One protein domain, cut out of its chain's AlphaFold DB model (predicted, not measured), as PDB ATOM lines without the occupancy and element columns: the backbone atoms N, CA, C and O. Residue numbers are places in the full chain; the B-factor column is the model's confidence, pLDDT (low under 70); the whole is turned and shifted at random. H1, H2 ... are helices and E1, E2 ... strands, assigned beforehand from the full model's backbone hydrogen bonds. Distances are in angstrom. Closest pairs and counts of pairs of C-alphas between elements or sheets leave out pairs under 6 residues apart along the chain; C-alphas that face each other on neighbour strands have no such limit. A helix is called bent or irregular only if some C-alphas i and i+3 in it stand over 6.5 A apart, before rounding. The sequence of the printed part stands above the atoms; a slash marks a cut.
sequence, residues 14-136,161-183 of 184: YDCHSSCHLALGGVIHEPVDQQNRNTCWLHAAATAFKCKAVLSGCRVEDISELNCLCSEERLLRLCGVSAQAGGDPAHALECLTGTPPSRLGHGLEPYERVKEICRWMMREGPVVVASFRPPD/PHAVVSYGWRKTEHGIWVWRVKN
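This is residues 14 to 136 and 161 to 183 of the 184 residues of an uncharacterized protein of Vitrella brassicaformis (strain CCMP3155) (UniProt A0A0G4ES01). A small, strongly twisted sheet of three strands has the long helix H3 packed along its strand E2, and the helices H2, H4, H5 and H6 gather round H3. E2 bends by 74 degrees at residue 167, and H7, reached by the long link of residues 98 to 109, only grazes the sheet, with its residues 117 to 122 near E1 and E2. The 146 printed residues hold seven named helices and then three named strands, H1 to H7 followed by E1 to E3; the sheet's order is E1 E2 E3, antiparallel, and the class is mixed. The whole is compact and rounded, with a radius of gyration of the C-alphas of 15.1 A and spans of 43 by 35 by 30 A.

E2, residues 162 to 171, is 24.2 A long, from C-alpha 162 at (34.017, -38.789, 5.535). E1 is residues 127 to 132, 13.4 A, and E3 residues 177 to 182, 16.7 A, ending at (33.468, -27.017, 3.834). H3, residues 40 to 55, is 22.3 A long, and H7, residues 110 to 124, 20.6 A. H1, residues 16 to 19, begins at (30.721, -17.961, 10.551). H2 is residues 25 to 28, H4 60 to 69, H5 72 to 79 and H6 89 to 97. H4 is only just irregular: C-alphas 61 and 64 are 6.8 A apart.

In the sheet, N 129 and O 164 of E1 and E2 are 2.8 A apart, and N 180 and O 168 of the hairpin E2 and E3 2.8 A, within hydrogen-bond range. H3 and the sheet make two layers, a helix on one face of a sheet. H3 has a height of 8.9 A over the sheet, lies over E2 and runs along the strands, at 18 degrees to E2 on the local plane. H3 is the hub. It touches H6 at a steep tilt of 43 degrees, the same way, closest at C-alphas 41 and 89, 4.5 A. With residues 42 to 43 alone it touches H5, about perpendicular at 85 degrees, closest at C-alphas 42 and 72, 7.0 A. H3 and H4, a helical hairpin, only just touch, with 3 pairs of C-alphas within 8 A. H2 touches H3, closest at C-alphas 27 and 51, 6.5 A. H1, H2, H6 and H7 only graze the sheet. Every O i to N i+4 pair is within hydrogen-bond range in H3, H5, H6 and H7, but 4 of 6 in H4; H1 and H2 are too short for such a pair.

The C-alphas farthest apart, Gly 80 and His 174, are 45.8 A apart. Residues 137 to 160 are not printed; C-alphas 136 and 161 are 12.0 A apart across the cut. The links H2 to H3 and H6 to H7 are long. Model confidence is under 70 at residues 18 to 23, 60 to 61, 131 to 136 and 161.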
ATOM      1  N   TYR A  14      22.778 -18.396   9.427       91.31
ATOM      2  CA  TYR A  14      24.022 -18.095  10.111       91.31
ATOM      3  C   TYR A  14      25.190 -18.565   9.257       91.31
ATOM      4  O   TYR A  14      25.138 -19.613   8.607       91.31
ATOM      5  N   ASP A  15      26.239 -17.764   9.261       88.81
ATOM      6  CA  ASP A  15      27.468 -18.026   8.545       88.81
ATOM      7  C   ASP A  15      28.624 -17.466   9.375       88.81
ATOM      8  O   ASP A  15      28.697 -16.253   9.611       88.81
ATOM      9  N   CYS A  16      29.517 -18.353   9.825       83.19
ATOM     10  CA  CYS A  16      30.721 -17.961  10.551       83.19
ATOM     11  C   CYS A  16      31.548 -16.949   9.740       83.19
ATOM     12  O   CYS A  16      32.147 -16.050  10.322       83.19
ATOM     13  N   HIS A  17      31.549 -17.048   8.404       73.56
ATOM     14  CA  HIS A  17      32.267 -16.114   7.538       73.56
ATOM     15  C   HIS A  17      31.693 -14.696   7.625       73.56
ATOM     16  O   HIS A  17      32.419 -13.760   7.950       73.56
ATOM     17  N   SER A  18      30.386 -14.545   7.400       68.44
ATOM     18  CA  SER A  18      29.702 -13.242   7.404       68.44
ATOM     19  C   SER A  18      29.722 -12.554   8.780       68.44
ATOM     20  O   SER A  18      29.602 -11.339   8.880       68.44
ATOM     21  N   SER A  19      29.918 -13.308   9.861       62.78
ATOM     22  CA  SER A  19      29.990 -12.746  11.218       62.78
ATOM     23  C   SER A  19      31.383 -12.195  11.571       62.78
ATOM     24  O   SER A  19      31.505 -11.372  12.473       62.78
ATOM     25  N   CYS A  20      32.434 -12.602  10.841       62.75
ATOM     26  CA  CYS A  20      33.835 -12.205  11.074       62.75
ATOM     27  C   CYS A  20      34.534 -11.684   9.792       62.75
ATOM     28  O   CYS A  20      35.762 -11.729   9.699       62.75
ATOM     29  N   HIS A  21      33.709 -11.239   8.833       53.66
ATOM     30  CA  HIS A  21      33.820 -10.838   7.413       53.66
ATOM     31  C   HIS A  21      35.137 -10.830   6.603       53.66
ATOM     32  O   HIS A  21      35.055 -10.756   5.381       53.66
ATOM     33  N   LEU A  22      36.326 -10.937   7.192       56.56
ATOM     34  CA  LEU A  22      37.597 -11.052   6.458       56.56
ATOM     35  C   LEU A  22      38.468 -12.212   6.944       56.56
ATOM     36  O   LEU A  22      39.225 -12.783   6.167       56.56
ATOM     37  N   ALA A  23      38.334 -12.599   8.210       65.69
ATOM     38  CA  ALA A  23      39.292 -13.490   8.843       65.69
ATOM     39  C   ALA A  23      39.086 -14.949   8.382       65.69
ATOM     40  O   ALA A  23      40.002 -15.606   7.892       65.69
ATOM     41  N   LEU A  24      37.850 -15.458   8.470       80.12
ATOM     42  CA  LEU A  24      37.551 -16.865   8.169       80.12
ATOM     43  C   LEU A  24      37.429 -17.184   6.676       80.12
ATOM     44  O   LEU A  24      37.556 -18.347   6.295       80.12
ATOM     45  N   GLY A  25      37.184 -16.181   5.829       78.06
ATOM     46  CA  GLY A  25      36.951 -16.383   4.395       78.06
ATOM     47  C   GLY A  25      38.159 -16.999   3.702       78.06
ATOM     48  O   GLY A  25      38.003 -17.941   2.928       78.06
ATOM     49  N   GLY A  26      39.362 -16.547   4.073       77.25
ATOM     50  CA  GLY A  26      40.621 -17.093   3.570       77.25
ATOM     51  C   GLY A  26      40.819 -18.574   3.894       77.25
ATOM     52  O   GLY A  26      41.427 -19.276   3.102       77.25
ATOM     53  N   VAL A  27      40.253 -19.075   4.998       84.12
ATOM     54  CA  VAL A  27      40.349 -20.492   5.393       84.12
ATOM     55  C   VAL A  27      39.201 -21.315   4.808       84.12
ATOM     56  O   VAL A  27      39.415 -22.404   4.275       84.12
ATOM     57  N   ILE A  28      37.962 -20.819   4.886       84.62
ATOM     58  CA  ILE A  28      36.771 -21.559   4.437       84.62
ATOM     59  C   ILE A  28      36.744 -21.693   2.912       84.62
ATOM     60  O   ILE A  28      36.392 -22.762   2.412       84.62
ATOM     61  N   HIS A  29      37.168 -20.669   2.174       80.19
ATOM     62  CA  HIS A  29      37.145 -20.671   0.709       80.19
ATOM     63  C   HIS A  29      38.455 -21.121   0.060       80.19
ATOM     64  O   HIS A  29      38.493 -21.261  -1.159       80.19
ATOM     65  N   GLU A  30      39.501 -21.393   0.849       81.00
ATOM     66  CA  GLU A  30      40.729 -22.007   0.340       81.00
ATOM     67  C   GLU A  30      40.386 -23.318  -0.391       81.00
ATOM     68  O   GLU A  30      39.746 -24.188   0.217       81.00
ATOM     69  N   PRO A  31      40.769 -23.474  -1.668       75.81
ATOM     70  CA  PRO A  31      40.570 -24.726  -2.374       75.81
ATOM     71  C   PRO A  31      41.414 -25.812  -1.708       75.81
ATOM     72  O   PRO A  31      42.616 -25.653  -1.501       75.81
ATOM     73  N   VAL A  32      40.767 -26.918  -1.367       79.94
ATOM     74  CA  VAL A  32      41.408 -28.125  -0.849       79.94
ATOM     75  C   VAL A  32      40.934 -29.270  -1.730       79.94
ATOM     76  O   VAL A  32      39.745 -29.338  -2.031       79.94
ATOM     77  N   ASP A  33      41.882 -30.092  -2.175       80.88
ATOM     78  CA  ASP A  33      41.626 -31.294  -2.962       80.88
ATOM     79  C   ASP A  33      42.432 -32.458  -2.370       80.88
ATOM     80  O   ASP A  33      43.659 -32.550  -2.509       80.88
ATOM     81  N   GLN A  34      41.735 -33.343  -1.667       79.44
ATOM     82  CA  GLN A  34      42.290 -34.579  -1.125       79.44
ATOM     83  C   GLN A  34      42.657 -35.594  -2.222       79.44
ATOM     84  O   GLN A  34      43.429 -36.526  -1.970       79.44
ATOM     85  N   GLN A  35      42.169 -35.394  -3.451       82.94
ATOM     86  CA  GLN A  35      42.320 -36.284  -4.596       82.94
ATOM     87  C   GLN A  35      41.838 -37.706  -4.252       82.94
ATOM     88  O   GLN A  35      40.822 -37.893  -3.586       82.94
ATOM     89  N   ASN A  36      42.584 -38.733  -4.666       81.50
ATOM     90  CA  ASN A  36      42.278 -40.141  -4.397       81.50
ATOM     91  C   ASN A  36      42.877 -40.643  -3.066       81.50
ATOM     92  O   ASN A  36      43.264 -41.809  -2.965       81.50
ATOM     93  N   ARG A  37      43.029 -39.770  -2.061       85.56
ATOM     94  CA  ARG A  37      43.592 -40.109  -0.742       85.56
ATOM     95  C   ARG A  37      42.515 -40.095   0.338       85.56
ATOM     96  O   ARG A  37      41.522 -39.380   0.250       85.56
ATOM     97  N   ASN A  38      42.738 -40.867   1.398       86.94
ATOM     98  CA  ASN A  38      41.837 -40.989   2.539       86.94
ATOM     99  C   ASN A  38      42.212 -39.978   3.642       86.94
ATOM    100  O   ASN A  38      42.585 -40.355   4.757       86.94
ATOM    101  N   THR A  39      42.192 -38.682   3.306       90.94
ATOM    102  CA  THR A  39      42.713 -37.584   4.150       90.94
ATOM    103  C   THR A  39      41.668 -36.535   4.546       90.94
ATOM    104  O   THR A  39      42.025 -35.541   5.179       90.94
ATOM    105  N   CYS A  40      40.374 -36.755   4.280       89.88
ATOM    106  CA  CYS A  40      39.285 -35.837   4.663       89.88
ATOM    107  C   CYS A  40      39.315 -35.441   6.148       89.88
ATOM    108  O   CYS A  40      39.088 -34.287   6.512       89.88
ATOM    109  N   TRP A  41      39.660 -36.391   7.019       89.88
ATOM    110  CA  TRP A  41      39.813 -36.198   8.458       89.88
ATOM    111  C   TRP A  41      40.912 -35.181   8.802       89.88
ATOM    112  O   TRP A  41      40.705 -34.334   9.673       89.88
ATOM    113  N   LEU A  42      42.039 -35.197   8.080       93.19
ATOM    114  CA  LEU A  42      43.110 -34.211   8.235       93.19
ATOM    115  C   LEU A  42      42.675 -32.838   7.755       93.19
ATOM    116  O   LEU A  42      42.886 -31.852   8.458       93.19
ATOM    117  N   HIS A  43      42.049 -32.759   6.583       92.62
ATOM    118  CA  HIS A  43      41.620 -31.482   6.022       92.62
ATOM    119  C   HIS A  43      40.534 -30.818   6.874       92.62
ATOM    120  O   HIS A  43      40.570 -29.600   7.078       92.62
ATOM    121  N   ALA A  44      39.608 -31.605   7.428       92.00
ATOM    122  CA  ALA A  44      38.598 -31.103   8.346       92.00
ATOM    123  C   ALA A  44      39.225 -30.592   9.655       92.00
ATOM    124  O   ALA A  44      38.925 -29.474  10.081       92.00
ATOM    125  N   ALA A  45      40.145 -31.358  10.256       92.38
ATOM    126  CA  ALA A  45      40.872 -30.951  11.459       92.38
ATOM    127  C   ALA A  45      41.714 -29.684  11.229       92.38
ATOM    128  O   ALA A  45      41.597 -28.716  11.980       92.38
ATOM    129  N   ALA A  46      42.500 -29.653  10.152       92.75
ATOM    130  CA  ALA A  46      43.301 -28.505   9.739       92.75
ATOM    131  C   ALA A  46      42.443 -27.253   9.528       92.75
ATOM    132  O   ALA A  46      42.781 -26.179  10.016       92.75
ATOM    133  N   THR A  47      41.313 -27.385   8.830       92.00
ATOM    134  CA  THR A  47      40.385 -26.269   8.611       92.00
ATOM    135  C   THR A  47      39.849 -25.738   9.938       92.00
ATOM    136  O   THR A  47      39.881 -24.532  10.165       92.00
ATOM    137  N   ALA A  48      39.373 -26.609  10.832       90.69
ATOM    138  CA  ALA A  48      38.838 -26.178  12.122       90.69
ATOM    139  C   ALA A  48      39.906 -25.502  12.998       90.69
ATOM    140  O   ALA A  48      39.636 -24.458  13.592       90.69
ATOM    141  N   PHE A  49      41.128 -26.041  13.011       90.94
ATOM    142  CA  PHE A  49      42.273 -25.434  13.691       90.94
ATOM    143  C   PHE A  49      42.577 -24.031  13.151       90.94
ATOM    144  O   PHE A  49      42.613 -23.070  13.922       90.94
ATOM    145  N   LYS A  50      42.711 -23.890  11.825       90.25
ATOM    146  CA  LYS A  50      42.944 -22.600  11.163       90.25
ATOM    147  C   LYS A  50      41.836 -21.595  11.480       90.25
ATOM    148  O   LYS A  50      42.123 -20.464  11.858       90.25
ATOM    149  N   CYS A  51      40.573 -22.016  11.405       88.69
ATOM    150  CA  CYS A  51      39.434 -21.172  11.760       88.69
ATOM    151  C   CYS A  51      39.510 -20.685  13.214       88.69
ATOM    152  O   CYS A  51      39.282 -19.506  13.474       88.69
ATOM    153  N   LYS A  52      39.852 -21.561  14.168       87.50
ATOM    154  CA  LYS A  52      39.971 -21.173  15.580       87.50
ATOM    155  C   LYS A  52      41.141 -20.215  15.817       87.50
ATOM    156  O   LYS A  52      40.968 -19.258  16.567       87.50
ATOM    157  N   ALA A  53      42.289 -20.440  15.178       87.69
ATOM    158  CA  ALA A  53      43.451 -19.553  15.268       87.69
ATOM    159  C   ALA A  53      43.096 -18.133  14.797       87.69
ATOM    160  O   ALA A  53      43.287 -17.153  15.515       87.69
ATOM    161  N   VAL A  54      42.455 -18.043  13.635       86.81
ATOM    162  CA  VAL A  54      41.960 -16.795  13.051       86.81
ATOM    163  C   VAL A  54      40.929 -16.104  13.954       86.81
ATOM    164  O   VAL A  54      41.044 -14.909  14.221       86.81
ATOM    165  N   LEU A  55      39.949 -16.841  14.491       84.88
ATOM    166  CA  LEU A  55      38.967 -16.296  15.445       84.88
ATOM    167  C   LEU A  55      39.597 -15.826  16.761       84.88
ATOM    168  O   LEU A  55      39.028 -14.976  17.442       84.88
ATOM    169  N   SER A  56      40.761 -16.367  17.116       85.56
ATOM    170  CA  SER A  56      41.514 -15.991  18.317       85.56
ATOM    171  C   SER A  56      42.476 -14.820  18.073       85.56
ATOM    172  O   SER A  56      43.201 -14.437  18.987       85.56
ATOM    173  N   GLY A  57      42.472 -14.234  16.870       82.19
ATOM    174  CA  GLY A  57      43.238 -13.033  16.539       82.19
ATOM    175  C   GLY A  57      44.499 -13.255  15.700       82.19
ATOM    176  O   GLY A  57      45.221 -12.283  15.479       82.19
ATOM    177  N   CYS A  58      44.769 -14.475  15.208       80.12
ATOM    178  CA  CYS A  58      45.796 -14.666  14.173       80.12
ATOM    179  C   CYS A  58      45.440 -13.842  12.934       80.12
ATOM    180  O   CYS A  58      44.281 -13.817  12.501       80.12
ATOM    181  N   ARG A  59      46.433 -13.160  12.362       71.81
ATOM    182  CA  ARG A  59      46.219 -12.305  11.196       71.81
ATOM    183  C   ARG A  59      46.117 -13.156   9.939       71.81
ATOM    184  O   ARG A  59      46.613 -14.276   9.873       71.81
ATOM    185  N   VAL A  60      45.485 -12.601   8.909       64.44
ATOM    186  CA  VAL A  60      45.367 -13.257   7.597       64.44
ATOM    187  C   VAL A  60      46.753 -13.489   6.978       64.44
ATOM    188  O   VAL A  60      46.953 -14.485   6.291       64.44
ATOM    189  N   GLU A  61      47.731 -12.625   7.275       68.19
ATOM    190  CA  GLU A  61      49.130 -12.812   6.859       68.19
ATOM    191  C   GLU A  61      49.771 -14.088   7.443       68.19
ATOM    192  O   GLU A  61      50.619 -14.701   6.794       68.19
ATOM    193  N   ASP A  62      49.312 -14.544   8.614       75.88
ATOM    194  CA  ASP A  62      49.819 -15.744   9.295       75.88
ATOM    195  C   ASP A  62      49.248 -17.043   8.689       75.88
ATOM    196  O   ASP A  62      49.663 -18.149   9.047       75.88
ATOM    197  N   ILE A  63      48.299 -16.948   7.742       76.50
ATOM    198  CA  ILE A  63      47.674 -18.119   7.104       76.50
ATOM    199  C   ILE A  63      48.715 -18.981   6.388       76.50
ATOM    200  O   ILE A  63      48.595 -20.204   6.401       76.50
ATOM    201  N   SER A  64      49.762 -18.391   5.804       81.50
ATOM    202  CA  SER A  64      50.838 -19.168   5.174       81.50
ATOM    203  C   SER A  64      51.580 -20.051   6.181       81.50
ATOM    204  O   SER A  64      51.847 -21.216   5.889       81.50
ATOM    205  N   GLU A  65      51.855 -19.544   7.384       84.75
ATOM    206  CA  GLU A  65      52.485 -20.329   8.449       84.75
ATOM    207  C   GLU A  65      51.533 -21.410   8.974       84.75
ATOM    208  O   GLU A  65      51.915 -22.578   9.091       84.75
ATOM    209  N   LEU A  66      50.260 -21.060   9.186       85.81
ATOM    210  CA  LEU A  66      49.221 -22.027   9.535       85.81
ATOM    211  C   LEU A  66      49.080 -23.129   8.471       85.81
ATOM    212  O   LEU A  66      48.886 -24.295   8.811       85.81
ATOM    213  N   ASN A  67      49.229 -22.799   7.188       86.19
ATOM    214  CA  ASN A  67      49.214 -23.763   6.092       86.19
ATOM    215  C   ASN A  67      50.407 -24.720   6.148       86.19
ATOM    216  O   ASN A  67      50.227 -25.922   5.960       86.19
ATOM    217  N   CYS A  68      51.604 -24.226   6.466       87.25
ATOM    218  CA  CYS A  68      52.770 -25.079   6.684       87.25
ATOM    219  C   CYS A  68      52.566 -26.019   7.885       87.25
ATOM    220  O   CYS A  68      52.809 -27.228   7.779       87.25
ATOM    221  N   LEU A  69      52.059 -25.493   9.005       86.75
ATOM    222  CA  LEU A  69      51.747 -26.274  10.209       86.75
ATOM    223  C   LEU A  69      50.685 -27.349   9.944       86.75
ATOM    224  O   LEU A  69      50.788 -28.462  10.461       86.75
ATOM    225  N   CYS A  70      49.698 -27.040   9.111       90.25
ATOM    226  CA  CYS A  70      48.615 -27.943   8.738       90.25
ATOM    227  C   CYS A  70      48.863 -28.716   7.434       90.25
ATOM    228  O   CYS A  70      47.918 -29.277   6.876       90.25
ATOM    229  N   SER A  71      50.098 -28.748   6.927       90.38
ATOM    230  CA  SER A  71      50.419 -29.513   5.721       90.38
ATOM    231  C   SER A  71      50.142 -31.004   5.930       90.38
ATOM    232  O   SER A  71      50.423 -31.566   6.992       90.38
ATOM    233  N   GLU A  72      49.594 -31.658   4.904       90.62
ATOM    234  CA  GLU A  72      49.199 -33.067   4.982       90.62
ATOM    235  C   GLU A  72      50.372 -33.964   5.399       90.62
ATOM    236  O   GLU A  72      50.233 -34.767   6.315       90.62
ATOM    237  N   GLU A  73      51.551 -33.772   4.804       91.88
ATOM    238  CA  GLU A  73      52.761 -34.537   5.127       91.88
ATOM    239  C   GLU A  73      53.126 -34.441   6.618       91.88
ATOM    240  O   GLU A  73      53.450 -35.445   7.260       91.88
ATOM    241  N   ARG A  74      53.056 -33.235   7.195       93.38
ATOM    242  CA  ARG A  74      53.326 -33.022   8.619       93.38
ATOM    243  C   ARG A  74      52.268 -33.703   9.478       93.38
ATOM    244  O   ARG A  74      52.631 -34.368  10.445       93.38
ATOM    245  N   LEU A  75      50.991 -33.556   9.138       92.12
ATOM    246  CA  LEU A  75      49.910 -34.119   9.941       92.12
ATOM    247  C   LEU A  75      49.862 -35.645   9.891       92.12
ATOM    248  O   LEU A  75      49.660 -36.264  10.932       92.12
ATOM    249  N   LEU A  76      50.126 -36.253   8.735       93.38
ATOM    250  CA  LEU A  76      50.271 -37.704   8.603       93.38
ATOM    251  C   LEU A  76      51.372 -38.236   9.526       93.38
ATOM    252  O   LEU A  76      51.145 -39.190  10.270       93.38
ATOM    253  N   ARG A  77      52.537 -37.569   9.553       94.06
ATOM    254  CA  ARG A  77      53.623 -37.909  10.486       94.06
ATOM    255  C   ARG A  77      53.216 -37.740  11.946       94.06
ATOM    256  O   ARG A  77      53.494 -38.629  12.741       94.06
ATOM    257  N   LEU A  78      52.570 -36.627  12.295       92.06
ATOM    258  CA  LEU A  78      52.153 -36.351  13.674       92.06
ATOM    259  C   LEU A  78      51.128 -37.357  14.196       92.06
ATOM    260  O   LEU A  78      51.199 -37.738  15.359       92.06
ATOM    261  N   CYS A  79      50.205 -37.790  13.342       92.69
ATOM    262  CA  CYS A  79      49.204 -38.789  13.706       92.69
ATOM    263  C   CYS A  79      49.765 -40.221  13.640       92.69
ATOM    264  O   CYS A  79      49.126 -41.149  14.119       92.69
ATOM    265  N   GLY A  80      50.931 -40.429  13.016       92.44
ATOM    266  CA  GLY A  80      51.487 -41.763  12.778       92.44
ATOM    267  C   GLY A  80      50.662 -42.597  11.790       92.44
ATOM    268  O   GLY A  80      50.599 -43.818  11.918       92.44
ATOM    269  N   VAL A  81      50.014 -41.950  10.815       89.44
ATOM    270  CA  VAL A  81      49.066 -42.577   9.875       89.44
ATOM    271  C   VAL A  81      49.488 -42.313   8.427       89.44
ATOM    272  O   VAL A  81      50.075 -41.278   8.120       89.44
ATOM    273  N   SER A  82      49.189 -43.239   7.509       90.31
ATOM    274  CA  SER A  82      49.411 -43.046   6.069       90.31
ATOM    275  C   SER A  82      48.207 -42.397   5.382       90.31
ATOM    276  O   SER A  82      47.068 -42.533   5.827       90.31
ATOM    277  N   ALA A  83      48.432 -41.758   4.231       87.38
ATOM    278  CA  ALA A  83      47.372 -41.104   3.457       87.38
ATOM    279  C   ALA A  83      46.265 -42.058   2.956       87.38
ATOM    280  O   ALA A  83      45.256 -41.594   2.438       87.38
ATOM    281  N   GLN A  84      46.445 -43.380   3.081       88.38
ATOM    282  CA  GLN A  84      45.484 -44.392   2.625       88.38
ATOM    283  C   GLN A  84      44.676 -45.031   3.759       88.38
ATOM    284  O   GLN A  84      43.606 -45.587   3.517       88.38
ATOM    285  N   ALA A  85      45.157 -44.948   5.000       85.62
ATOM    286  CA  ALA A  85      44.538 -45.640   6.126       85.62
ATOM    287  C   ALA A  85      43.239 -44.973   6.620       85.62
ATOM    288  O   ALA A  85      42.404 -45.644   7.221       85.62
ATOM    289  N   GLY A  86      43.044 -43.678   6.345       85.62
ATOM    290  CA  GLY A  86      41.999 -42.889   7.007       85.62
ATOM    291  C   GLY A  86      42.347 -42.616   8.472       85.62
ATOM    292  O   GLY A  86      43.368 -43.085   8.969       85.62
ATOM    293  N   GLY A  87      41.522 -41.847   9.178       86.44
ATOM    294  CA  GLY A  87      41.808 -41.499  10.569       86.44
ATOM    295  C   GLY A  87      40.668 -40.775  11.275       86.44
ATOM    296  O   GLY A  87      39.627 -40.487  10.683       86.44
ATOM    297  N   ASP A  88      40.873 -40.493  12.564       88.50
ATOM    298  CA  ASP A  88      39.934 -39.741  13.401       88.50
ATOM    299  C   ASP A  88      40.322 -38.250  13.396       88.50
ATOM    300  O   ASP A  88      41.418 -37.900  13.850       88.50
ATOM    301  N   PRO A  89      39.452 -37.334  12.926       89.94
ATOM    302  CA  PRO A  89      39.751 -35.908  12.977       89.94
ATOM    303  C   PRO A  89      39.910 -35.375  14.409       89.94
ATOM    304  O   PRO A  89      40.587 -34.366  14.599       89.94
ATOM    305  N   ALA A  90      39.328 -36.028  15.422       89.31
ATOM    306  CA  ALA A  90      39.546 -35.647  16.813       89.31
ATOM    307  C   ALA A  90      41.001 -35.891  17.237       89.31
ATOM    308  O   ALA A  90      41.595 -35.035  17.890       89.31
ATOM    309  N   HIS A  91      41.590 -37.010  16.804       91.00
ATOM    310  CA  HIS A  91      43.002 -37.302  17.035       91.00
ATOM    311  C   HIS A  91      43.910 -36.328  16.269       91.00
ATOM    312  O   HIS A  91      44.846 -35.782  16.843       91.00
ATOM    313  N   ALA A  92      43.588 -36.009  15.009       92.56
ATOM    314  CA  ALA A  92      44.332 -34.995  14.253       92.56
ATOM    315  C   ALA A  92      44.306 -33.608  14.922       92.56
ATOM    316  O   ALA A  92      45.323 -32.916  14.959       92.56
ATOM    317  N   LEU A  93      43.152 -33.199  15.465       92.31
ATOM    318  CA  LEU A  93      43.024 -31.960  16.236       92.31
ATOM    319  C   LEU A  93      43.845 -31.995  17.528       92.31
ATOM    320  O   LEU A  93      44.463 -30.991  17.881       92.31
ATOM    321  N   GLU A  94      43.882 -33.131  18.218       93.81
ATOM    322  CA  GLU A  94      44.723 -33.318  19.401       93.81
ATOM    323  C   GLU A  94      46.213 -33.210  19.049       93.81
ATOM    324  O   GLU A  94      46.933 -32.456  19.696       93.81
ATOM    325  N   CYS A  95      46.666 -33.843  17.963       93.38
ATOM    326  CA  CYS A  95      48.035 -33.702  17.459       93.38
ATOM    327  C   CYS A  95      48.401 -32.251  17.091       93.38
ATOM    328  O   CYS A  95      49.562 -31.859  17.206       93.38
ATOM    329  N   LEU A  96      47.433 -31.454  16.627       91.62
ATOM    330  CA  LEU A  96      47.623 -30.042  16.275       91.62
ATOM    331  C   LEU A  96      47.668 -29.118  17.494       91.62
ATOM    332  O   LEU A  96      48.449 -28.170  17.516       91.62
ATOM    333  N   THR A  97      46.804 -29.362  18.476       90.25
ATOM    334  CA  THR A  97      46.585 -28.454  19.616       90.25
ATOM    335  C   THR A  97      47.316 -28.884  20.885       90.25
ATOM    336  O   THR A  97      47.451 -28.086  21.807       90.25
ATOM    337  N   GLY A  98      47.770 -30.138  20.955       92.06
ATOM    338  CA  GLY A  98      48.290 -30.765  22.169       92.06
ATOM    339  C   GLY A  98      47.210 -31.103  23.204       92.06
ATOM    340  O   GLY A  98      47.545 -31.535  24.304       92.06
ATOM    341  N   THR A  99      45.927 -30.897  22.884       90.56
ATOM    342  CA  THR A  99      44.803 -31.100  23.807       90.56
ATOM    343  C   THR A  99      43.641 -31.827  23.130       90.56
ATOM    344  O   THR A  99      43.302 -31.489  21.994       90.56
ATOM    345  N   PRO A 100      42.962 -32.766  23.809       88.38
ATOM    346  CA  PRO A 100      41.773 -33.404  23.255       88.38
ATOM    347  C   PRO A 100      40.676 -32.379  22.906       88.38
ATOM    348  O   PRO A 100      40.362 -31.514  23.731       88.38
ATOM    349  N   PRO A 101      40.045 -32.466  21.719       88.12
ATOM    350  CA  PRO A 101      38.970 -31.552  21.349       88.12
ATOM    351  C   PRO A 101      37.681 -31.842  22.128       88.12
ATOM    352  O   PRO A 101      37.386 -32.977  22.510       88.12
ATOM    353  N   SER A 102      36.858 -30.808  22.305       88.44
ATOM    354  CA  SER A 102      35.519 -30.952  22.891       88.44
ATOM    355  C   SER A 102      34.601 -31.775  21.977       88.44
ATOM    356  O   SER A 102      34.475 -31.483  20.788       88.44
ATOM    357  N   ARG A 103      33.923 -32.789  22.532       87.94
ATOM    358  CA  ARG A 103      32.953 -33.625  21.803       87.94
ATOM    359  C   ARG A 103      31.531 -33.105  22.019       87.94
ATOM    360  O   ARG A 103      30.933 -33.353  23.060       87.94
ATOM    361  N   LEU A 104      30.994 -32.409  21.020       85.81
ATOM    362  CA  LEU A 104      29.652 -31.822  21.078       85.81
ATOM    363  C   LEU A 104      28.562 -32.879  20.886       85.81
ATOM    364  O   LEU A 104      28.655 -33.743  20.012       85.81
ATOM    365  N   GLY A 105      27.496 -32.788  21.673       81.50
ATOM    366  CA  GLY A 105      26.282 -33.578  21.516       81.50
ATOM    367  C   GLY A 105      26.403 -35.051  21.878       81.50
ATOM    368  O   GLY A 105      25.497 -35.829  21.547       81.50
ATOM    369  N   HIS A 106      27.506 -35.449  22.513       81.38
ATOM    370  CA  HIS A 106      27.705 -36.808  22.994       81.38
ATOM    371  C   HIS A 106      26.714 -37.112  24.125       81.38
ATOM    372  O   HIS A 106      26.573 -36.331  25.059       81.38
ATOM    373  N   GLY A 107      25.989 -38.227  24.017       80.44
ATOM    374  CA  GLY A 107      24.945 -38.599  24.980       80.44
ATOM    375  C   GLY A 107      23.665 -37.750  24.920       80.44
ATOM    376  O   GLY A 107      22.737 -38.021  25.674       80.44
ATOM    377  N   LEU A 108      23.583 -36.757  24.024       81.94
ATOM    378  CA  LEU A 108      22.384 -35.939  23.849       81.94
ATOM    379  C   LEU A 108      21.435 -36.517  22.798       81.94
ATOM    380  O   LEU A 108      21.863 -37.049  21.764       81.94
ATOM    381  N   GLU A 109      20.142 -36.294  23.035       85.12
ATOM    382  CA  GLU A 109      19.080 -36.500  22.054       85.12
ATOM    383  C   GLU A 109      19.335 -35.685  20.771       85.12
ATOM    384  O   GLU A 109      19.913 -34.591  20.834       85.12
ATOM    385  N   PRO A 110      18.872 -36.148  19.592       82.19
ATOM    386  CA  PRO A 110      19.244 -35.546  18.311       82.19
ATOM    387  C   PRO A 110      18.971 -34.039  18.201       82.19
ATOM    388  O   PRO A 110      19.773 -33.314  17.616       82.19
ATOM    389  N   TYR A 111      17.860 -33.550  18.763       85.50
ATOM    390  CA  TYR A 111      17.553 -32.118  18.731       85.50
ATOM    391  C   TYR A 111      18.454 -31.313  19.671       85.50
ATOM    392  O   TYR A 111      18.968 -30.279  19.256       85.50
ATOM    393  N   GLU A 112      18.705 -31.793  20.893       87.25
ATOM    394  CA  GLU A 112      19.593 -31.111  21.847       87.25
ATOM    395  C   GLU A 112      21.031 -31.040  21.326       87.25
ATOM    396  O   GLU A 112      21.660 -29.987  21.412       87.25
ATOM    397  N   ARG A 113      21.505 -32.100  20.656       87.56
ATOM    398  CA  ARG A 113      22.773 -32.090  19.912       87.56
ATOM    399  C   ARG A 113      22.821 -30.973  18.869       87.56
ATOM    400  O   ARG A 113      23.809 -30.249  18.795       87.56
ATOM    401  N   VAL A 114      21.764 -30.811  18.067       89.50
ATOM    402  CA  VAL A 114      21.687 -29.726  17.072       89.50
ATOM    403  C   VAL A 114      21.726 -28.354  17.750       89.50
ATOM    404  O   VAL A 114      22.444 -27.473  17.277       89.50
ATOM    405  N   LYS A 115      21.016 -28.167  18.873       91.12
ATOM    406  CA  LYS A 115      21.056 -26.895  19.612       91.12
ATOM    407  C   LYS A 115      22.457 -26.574  20.116       91.12
ATOM    408  O   LYS A 115      22.903 -25.437  19.970       91.12
ATOM    409  N   GLU A 116      23.134 -27.556  20.705       92.06
ATOM    410  CA  GLU A 116      24.490 -27.391  21.220       92.06
ATOM    411  C   GLU A 116      25.460 -27.016  20.097       92.06
ATOM    412  O   GLU A 116      26.174 -26.025  20.224       92.06
ATOM    413  N   ILE A 117      25.419 -27.730  18.968       91.12
ATOM    414  CA  ILE A 117      26.265 -27.451  17.800       91.12
ATOM    415  C   ILE A 117      26.012 -26.040  17.253       91.12
ATOM    416  O   ILE A 117      26.964 -25.303  16.998       91.12
ATOM    417  N   CYS A 118      24.750 -25.627  17.092       92.31
ATOM    418  CA  CYS A 118      24.424 -24.282  16.612       92.31
ATOM    419  C   CYS A 118      24.956 -23.190  17.548       92.31
ATOM    420  O   CYS A 118      25.569 -22.226  17.090       92.31
ATOM    421  N   ARG A 119      24.746 -23.344  18.861       93.56
ATOM    422  CA  ARG A 119      25.216 -22.373  19.859       93.56
ATOM    423  C   ARG A 119      26.736 -22.346  19.959       93.56
ATOM    424  O   ARG A 119      27.309 -21.268  20.083       93.56
ATOM    425  N   TRP A 120      27.386 -23.503  19.855       92.12
ATOM    426  CA  TRP A 120      28.838 -23.587  19.766       92.12
ATOM    427  C   TRP A 120      29.348 -22.821  18.552       92.12
ATOM    428  O   TRP A 120      30.215 -21.972  18.707       92.12
ATOM    429  N   MET A 121      28.763 -23.031  17.368       90.88
ATOM    430  CA  MET A 121      29.205 -22.335  16.157       90.88
ATOM    431  C   MET A 121      29.105 -20.812  16.236       90.88
ATOM    432  O   MET A 121      29.952 -20.123  15.672       90.88
ATOM    433  N   MET A 122      28.108 -20.284  16.948       88.75
ATOM    434  CA  MET A 122      27.972 -18.839  17.169       88.75
ATOM    435  C   MET A 122      29.002 -18.266  18.144       88.75
ATOM    436  O   MET A 122      29.335 -17.090  18.044       88.75
ATOM    437  N   ARG A 123      29.489 -19.073  19.093       88.44
ATOM    438  CA  ARG A 123      30.416 -18.623  20.143       88.44
ATOM    439  C   ARG A 123      31.878 -18.908  19.808       88.44
ATOM    440  O   ARG A 123      32.738 -18.066  20.018       88.44
ATOM    441  N   GLU A 124      32.149 -20.113  19.330       86.94
ATOM    442  CA  GLU A 124      33.492 -20.678  19.177       86.94
ATOM    443  C   GLU A 124      33.921 -20.821  17.717       86.94
ATOM    444  O   GLU A 124      35.113 -20.973  17.449       86.94
ATOM    445  N   GLY A 125      32.967 -20.778  16.782       88.12
ATOM    446  CA  GLY A 125      33.217 -20.935  15.354       88.12
ATOM    447  C   GLY A 125      32.979 -22.348  14.806       88.12
ATOM    448  O   GLY A 125      32.297 -23.162  15.429       88.12
ATOM    449  N   PRO A 126      33.495 -22.642  13.597       90.88
ATOM    450  CA  PRO A 126      33.177 -23.863  12.854       90.88
ATOM    451  C   PRO A 126      33.446 -25.171  13.616       90.88
ATOM    452  O   PRO A 126      34.371 -25.266  14.419       90.88
ATOM    453  N   VAL A 127      32.655 -26.203  13.316       90.62
ATOM    454  CA  VAL A 127      32.678 -27.514  13.986       90.62
ATOM    455  C   VAL A 127      33.050 -28.607  12.991       90.62
ATOM    456  O   VAL A 127      32.462 -28.693  11.911       90.62
ATOM    457  N   VAL A 128      33.986 -29.482  13.364       89.19
ATOM    458  CA  VAL A 128      34.253 -30.705  12.597       89.19
ATOM    459  C   VAL A 128      33.103 -31.685  12.782       89.19
ATOM    460  O   VAL A 128      32.755 -32.051  13.903       89.19
ATOM    461  N   VAL A 129      32.540 -32.140  11.669       86.38
ATOM    462  CA  VAL A 129      31.532 -33.193  11.632       86.38
ATOM    463  C   VAL A 129      32.177 -34.423  11.015       86.38
ATOM    464  O   VAL A 129      32.376 -34.500   9.803       86.38
ATOM    465  N   ALA A 130      32.513 -35.380  11.872       71.38
ATOM    466  CA  ALA A 130      32.790 -36.750  11.474       71.38
ATOM    467  C   ALA A 130      31.459 -37.512  11.440       71.38
ATOM    468  O   ALA A 130      30.566 -37.212  12.232       71.38
ATOM    469  N   SER A 131      31.331 -38.482  10.538       64.38
ATOM    470  CA  SER A 131      30.114 -39.277  10.291       64.38
ATOM    471  C   SER A 131      29.216 -38.824   9.138       64.38
ATOM    472  O   SER A 131      27.989 -38.868   9.226       64.38
ATOM    473  N   PHE A 132      29.835 -38.441   8.022       58.09
ATOM    474  CA  PHE A 132      29.164 -38.268   6.736       58.09
ATOM    475  C   PHE A 132      29.575 -39.402   5.779       58.09
ATOM    476  O   PHE A 132      30.742 -39.789   5.752       58.09
ATOM    477  N   ARG A 133      28.637 -39.949   4.993       53.66
ATOM    478  CA  ARG A 133      28.959 -40.795   3.833       53.66
ATOM    479  C   ARG A 133      28.338 -40.166   2.585       53.66
ATOM    480  O   ARG A 133      27.113 -40.213   2.470       53.66
ATOM    481  N   PRO A 134      29.142 -39.589   1.677       51.09
ATOM    482  CA  PRO A 134      28.633 -39.218   0.368       51.09
ATOM    483  C   PRO A 134      28.248 -40.499  -0.403       51.09
ATOM    484  O   PRO A 134      28.955 -41.503  -0.287       51.09
ATOM    485  N   PRO A 135      27.128 -40.521  -1.142       52.81
ATOM    486  CA  PRO A 135      26.818 -41.557  -2.110       52.81
ATOM    487  C   PRO A 135      27.806 -41.453  -3.270       52.81
ATOM    488  O   PRO A 135      28.424 -40.409  -3.476       52.81
ATOM    489  N   ASP A 136      27.961 -42.537  -4.022       49.16
ATOM    490  CA  ASP A 136      28.975 -42.634  -5.080       49.16
ATOM    491  C   ASP A 136      28.742 -41.628  -6.230       49.16
ATOM    492  O   ASP A 136      29.659 -41.330  -6.991       49.16
ATOM    493  N   PRO A 161      32.818 -42.828   6.378       69.69
ATOM    494  CA  PRO A 161      34.129 -42.636   5.755       69.69
ATOM    495  C   PRO A 161      34.560 -41.175   5.559       69.69
ATOM    496  O   PRO A 161      35.644 -40.954   5.031       69.69
ATOM    497  N   HIS A 162      33.735 -40.177   5.908       82.06
ATOM    498  CA  HIS A 162      34.017 -38.789   5.535       82.06
ATOM    499  C   HIS A 162      33.851 -37.785   6.675       82.06
ATOM    500  O   HIS A 162      32.980 -37.928   7.544       82.06
ATOM    501  N   ALA A 163      34.683 -36.744   6.635       87.25
ATOM    502  CA  ALA A 163      34.687 -35.632   7.573       87.25
ATOM    503  C   ALA A 163      34.588 -34.300   6.822       87.25
ATOM    504  O   ALA A 163      35.219 -34.111   5.785       87.25
ATOM    505  N   VAL A 164      33.799 -33.375   7.363       89.00
ATOM    506  CA  VAL A 164      33.613 -32.016   6.829       89.00
ATOM    507  C   VAL A 164      33.642 -30.998   7.963       89.00
ATOM    508  O   VAL A 164      33.537 -31.360   9.137       89.00
ATOM    509  N   VAL A 165      33.735 -29.711   7.634       91.31
ATOM    510  CA  VAL A 165      33.602 -28.629   8.623       91.31
ATOM    511  C   VAL A 165      32.287 -27.898   8.423       91.31
ATOM    512  O   VAL A 165      32.099 -27.241   7.405       91.31
ATOM    513  N   SER A 166      31.388 -27.977   9.400       91.69
ATOM    514  CA  SER A 166      30.179 -27.155   9.430       91.69
ATOM    515  C   SER A 166      30.529 -25.749   9.904       91.69
ATOM    516  O   SER A 166      31.166 -25.582  10.943       91.69
ATOM    517  N   TYR A 167      30.127 -24.739   9.138       91.06
ATOM    518  CA  TYR A 167      30.397 -23.329   9.436       91.06
ATOM    519  C   TYR A 167      29.131 -22.465   9.428       91.06
ATOM    520  O   TYR A 167      29.204 -21.238   9.458       91.06
ATOM    521  N   GLY A 168      27.954 -23.085   9.377       91.94
ATOM    522  CA  GLY A 168      26.704 -22.349   9.461       91.94
ATOM    523  C   GLY A 168      25.495 -23.132   8.983       91.94
ATOM    524  O   GLY A 168      25.543 -24.341   8.752       91.94
ATOM    525  N   TRP A 169      24.391 -22.417   8.823       92.75
ATOM    526  CA  TRP A 169      23.124 -22.960   8.353       92.75
ATOM    527  C   TRP A 169      22.328 -21.901   7.603       92.75
ATOM    528  O   TRP A 169      22.575 -20.700   7.713       92.75
ATOM    529  N   ARG A 170      21.332 -22.339   6.841       91.69
ATOM    530  CA  ARG A 170      20.293 -21.456   6.312       91.69
ATOM    531  C   ARG A 170      19.001 -22.220   6.098       91.69
ATOM    532  O   ARG A 170      19.011 -23.437   5.913       91.69
ATOM    533  N   LYS A 171      17.897 -21.488   6.057       89.50
ATOM    534  CA  LYS A 171      16.646 -21.969   5.478       89.50
ATOM    535  C   LYS A 171      16.589 -21.548   4.008       89.50
ATOM    536  O   LYS A 171      16.833 -20.384   3.701       89.50
ATOM    537  N   THR A 172      16.330 -22.482   3.100       85.12
ATOM    538  CA  THR A 172      16.140 -22.186   1.672       85.12
ATOM    539  C   THR A 172      14.816 -21.457   1.445       85.12
ATOM    540  O   THR A 172      13.941 -21.454   2.314       85.12
ATOM    541  N   GLU A 173      14.640 -20.876   0.258       83.81
ATOM    542  CA  GLU A 173      13.376 -20.249  -0.160       83.81
ATOM    543  C   GLU A 173      12.184 -21.223  -0.129       83.81
ATOM    544  O   GLU A 173      11.063 -20.832   0.174       83.81
ATOM    545  N   HIS A 174      12.444 -22.521  -0.318       82.69
ATOM    546  CA  HIS A 174      11.452 -23.596  -0.205       82.69
ATOM    547  C   HIS A 174      11.237 -24.089   1.238       82.69
ATOM    548  O   HIS A 174      10.578 -25.099   1.470       82.69
ATOM    549  N   GLY A 175      11.813 -23.408   2.230       83.31
ATOM    550  CA  GLY A 175      11.614 -23.703   3.645       83.31
ATOM    551  C   GLY A 175      12.444 -24.867   4.202       83.31
ATOM    552  O   GLY A 175      12.215 -25.264   5.349       83.31
ATOM    553  N   ILE A 176      13.410 -25.386   3.439       83.81
ATOM    554  CA  ILE A 176      14.270 -26.513   3.828       83.81
ATOM    555  C   ILE A 176      15.467 -25.991   4.624       83.81
ATOM    556  O   ILE A 176      16.116 -25.031   4.218       83.81
ATOM    557  N   TRP A 177      15.778 -26.619   5.755       85.94
ATOM    558  CA  TRP A 177      16.982 -26.300   6.525       85.94
ATOM    559  C   TRP A 177      18.192 -27.030   5.960       85.94
ATOM    560  O   TRP A 177      18.135 -28.237   5.742       85.94
ATOM    561  N   VAL A 178      19.285 -26.301   5.750       86.81
ATOM    562  CA  VAL A 178      20.528 -26.843   5.199       86.81
ATOM    563  C   VAL A 178      21.717 -26.369   6.024       86.81
ATOM    564  O   VAL A 178      21.751 -25.225   6.489       86.81
ATOM    565  N   TRP A 179      22.699 -27.250   6.190       87.75
ATOM    566  CA  TRP A 179      23.977 -26.928   6.817       87.75
ATOM    567  C   TRP A 179      24.955 -26.421   5.766       87.75
ATOM    568  O   TRP A 179      25.000 -26.927   4.644       87.75
ATOM    569  N   ARG A 180      25.739 -25.412   6.130       88.50
ATOM    570  CA  ARG A 180      26.856 -24.932   5.320       88.50
ATOM    571  C   ARG A 180      28.095 -25.700   5.750       88.50
ATOM    572  O   ARG A 180      28.471 -25.633   6.919       88.50
ATOM    573  N   VAL A 181      28.702 -26.430   4.820       88.19
ATOM    574  CA  VAL A 181      29.870 -27.270   5.098       88.19
ATOM    575  C   VAL A 181      31.011 -26.964   4.138       88.19
ATOM    576  O   VAL A 181      30.775 -26.671   2.966       88.19
ATOM    577  N   LYS A 182      32.247 -26.997   4.639       87.38
ATOM    578  CA  LYS A 182      33.468 -27.017   3.834       87.38
ATOM    579  C   LYS A 182      33.893 -28.473   3.674       87.38
ATOM    580  O   LYS A 182      34.029 -29.184   4.673       87.38
ATOM    581  N   ASN A 183      34.083 -28.876   2.424       86.44
ATOM    582  CA  ASN A 183      34.631 -30.173   2.052       86.44
ATOM    583  C   ASN A 183      36.105 -30.044   1.618       86.44
ATOM    584  O   ASN A 183      36.597 -28.921   1.469       86.44
TER     585      ASN A 183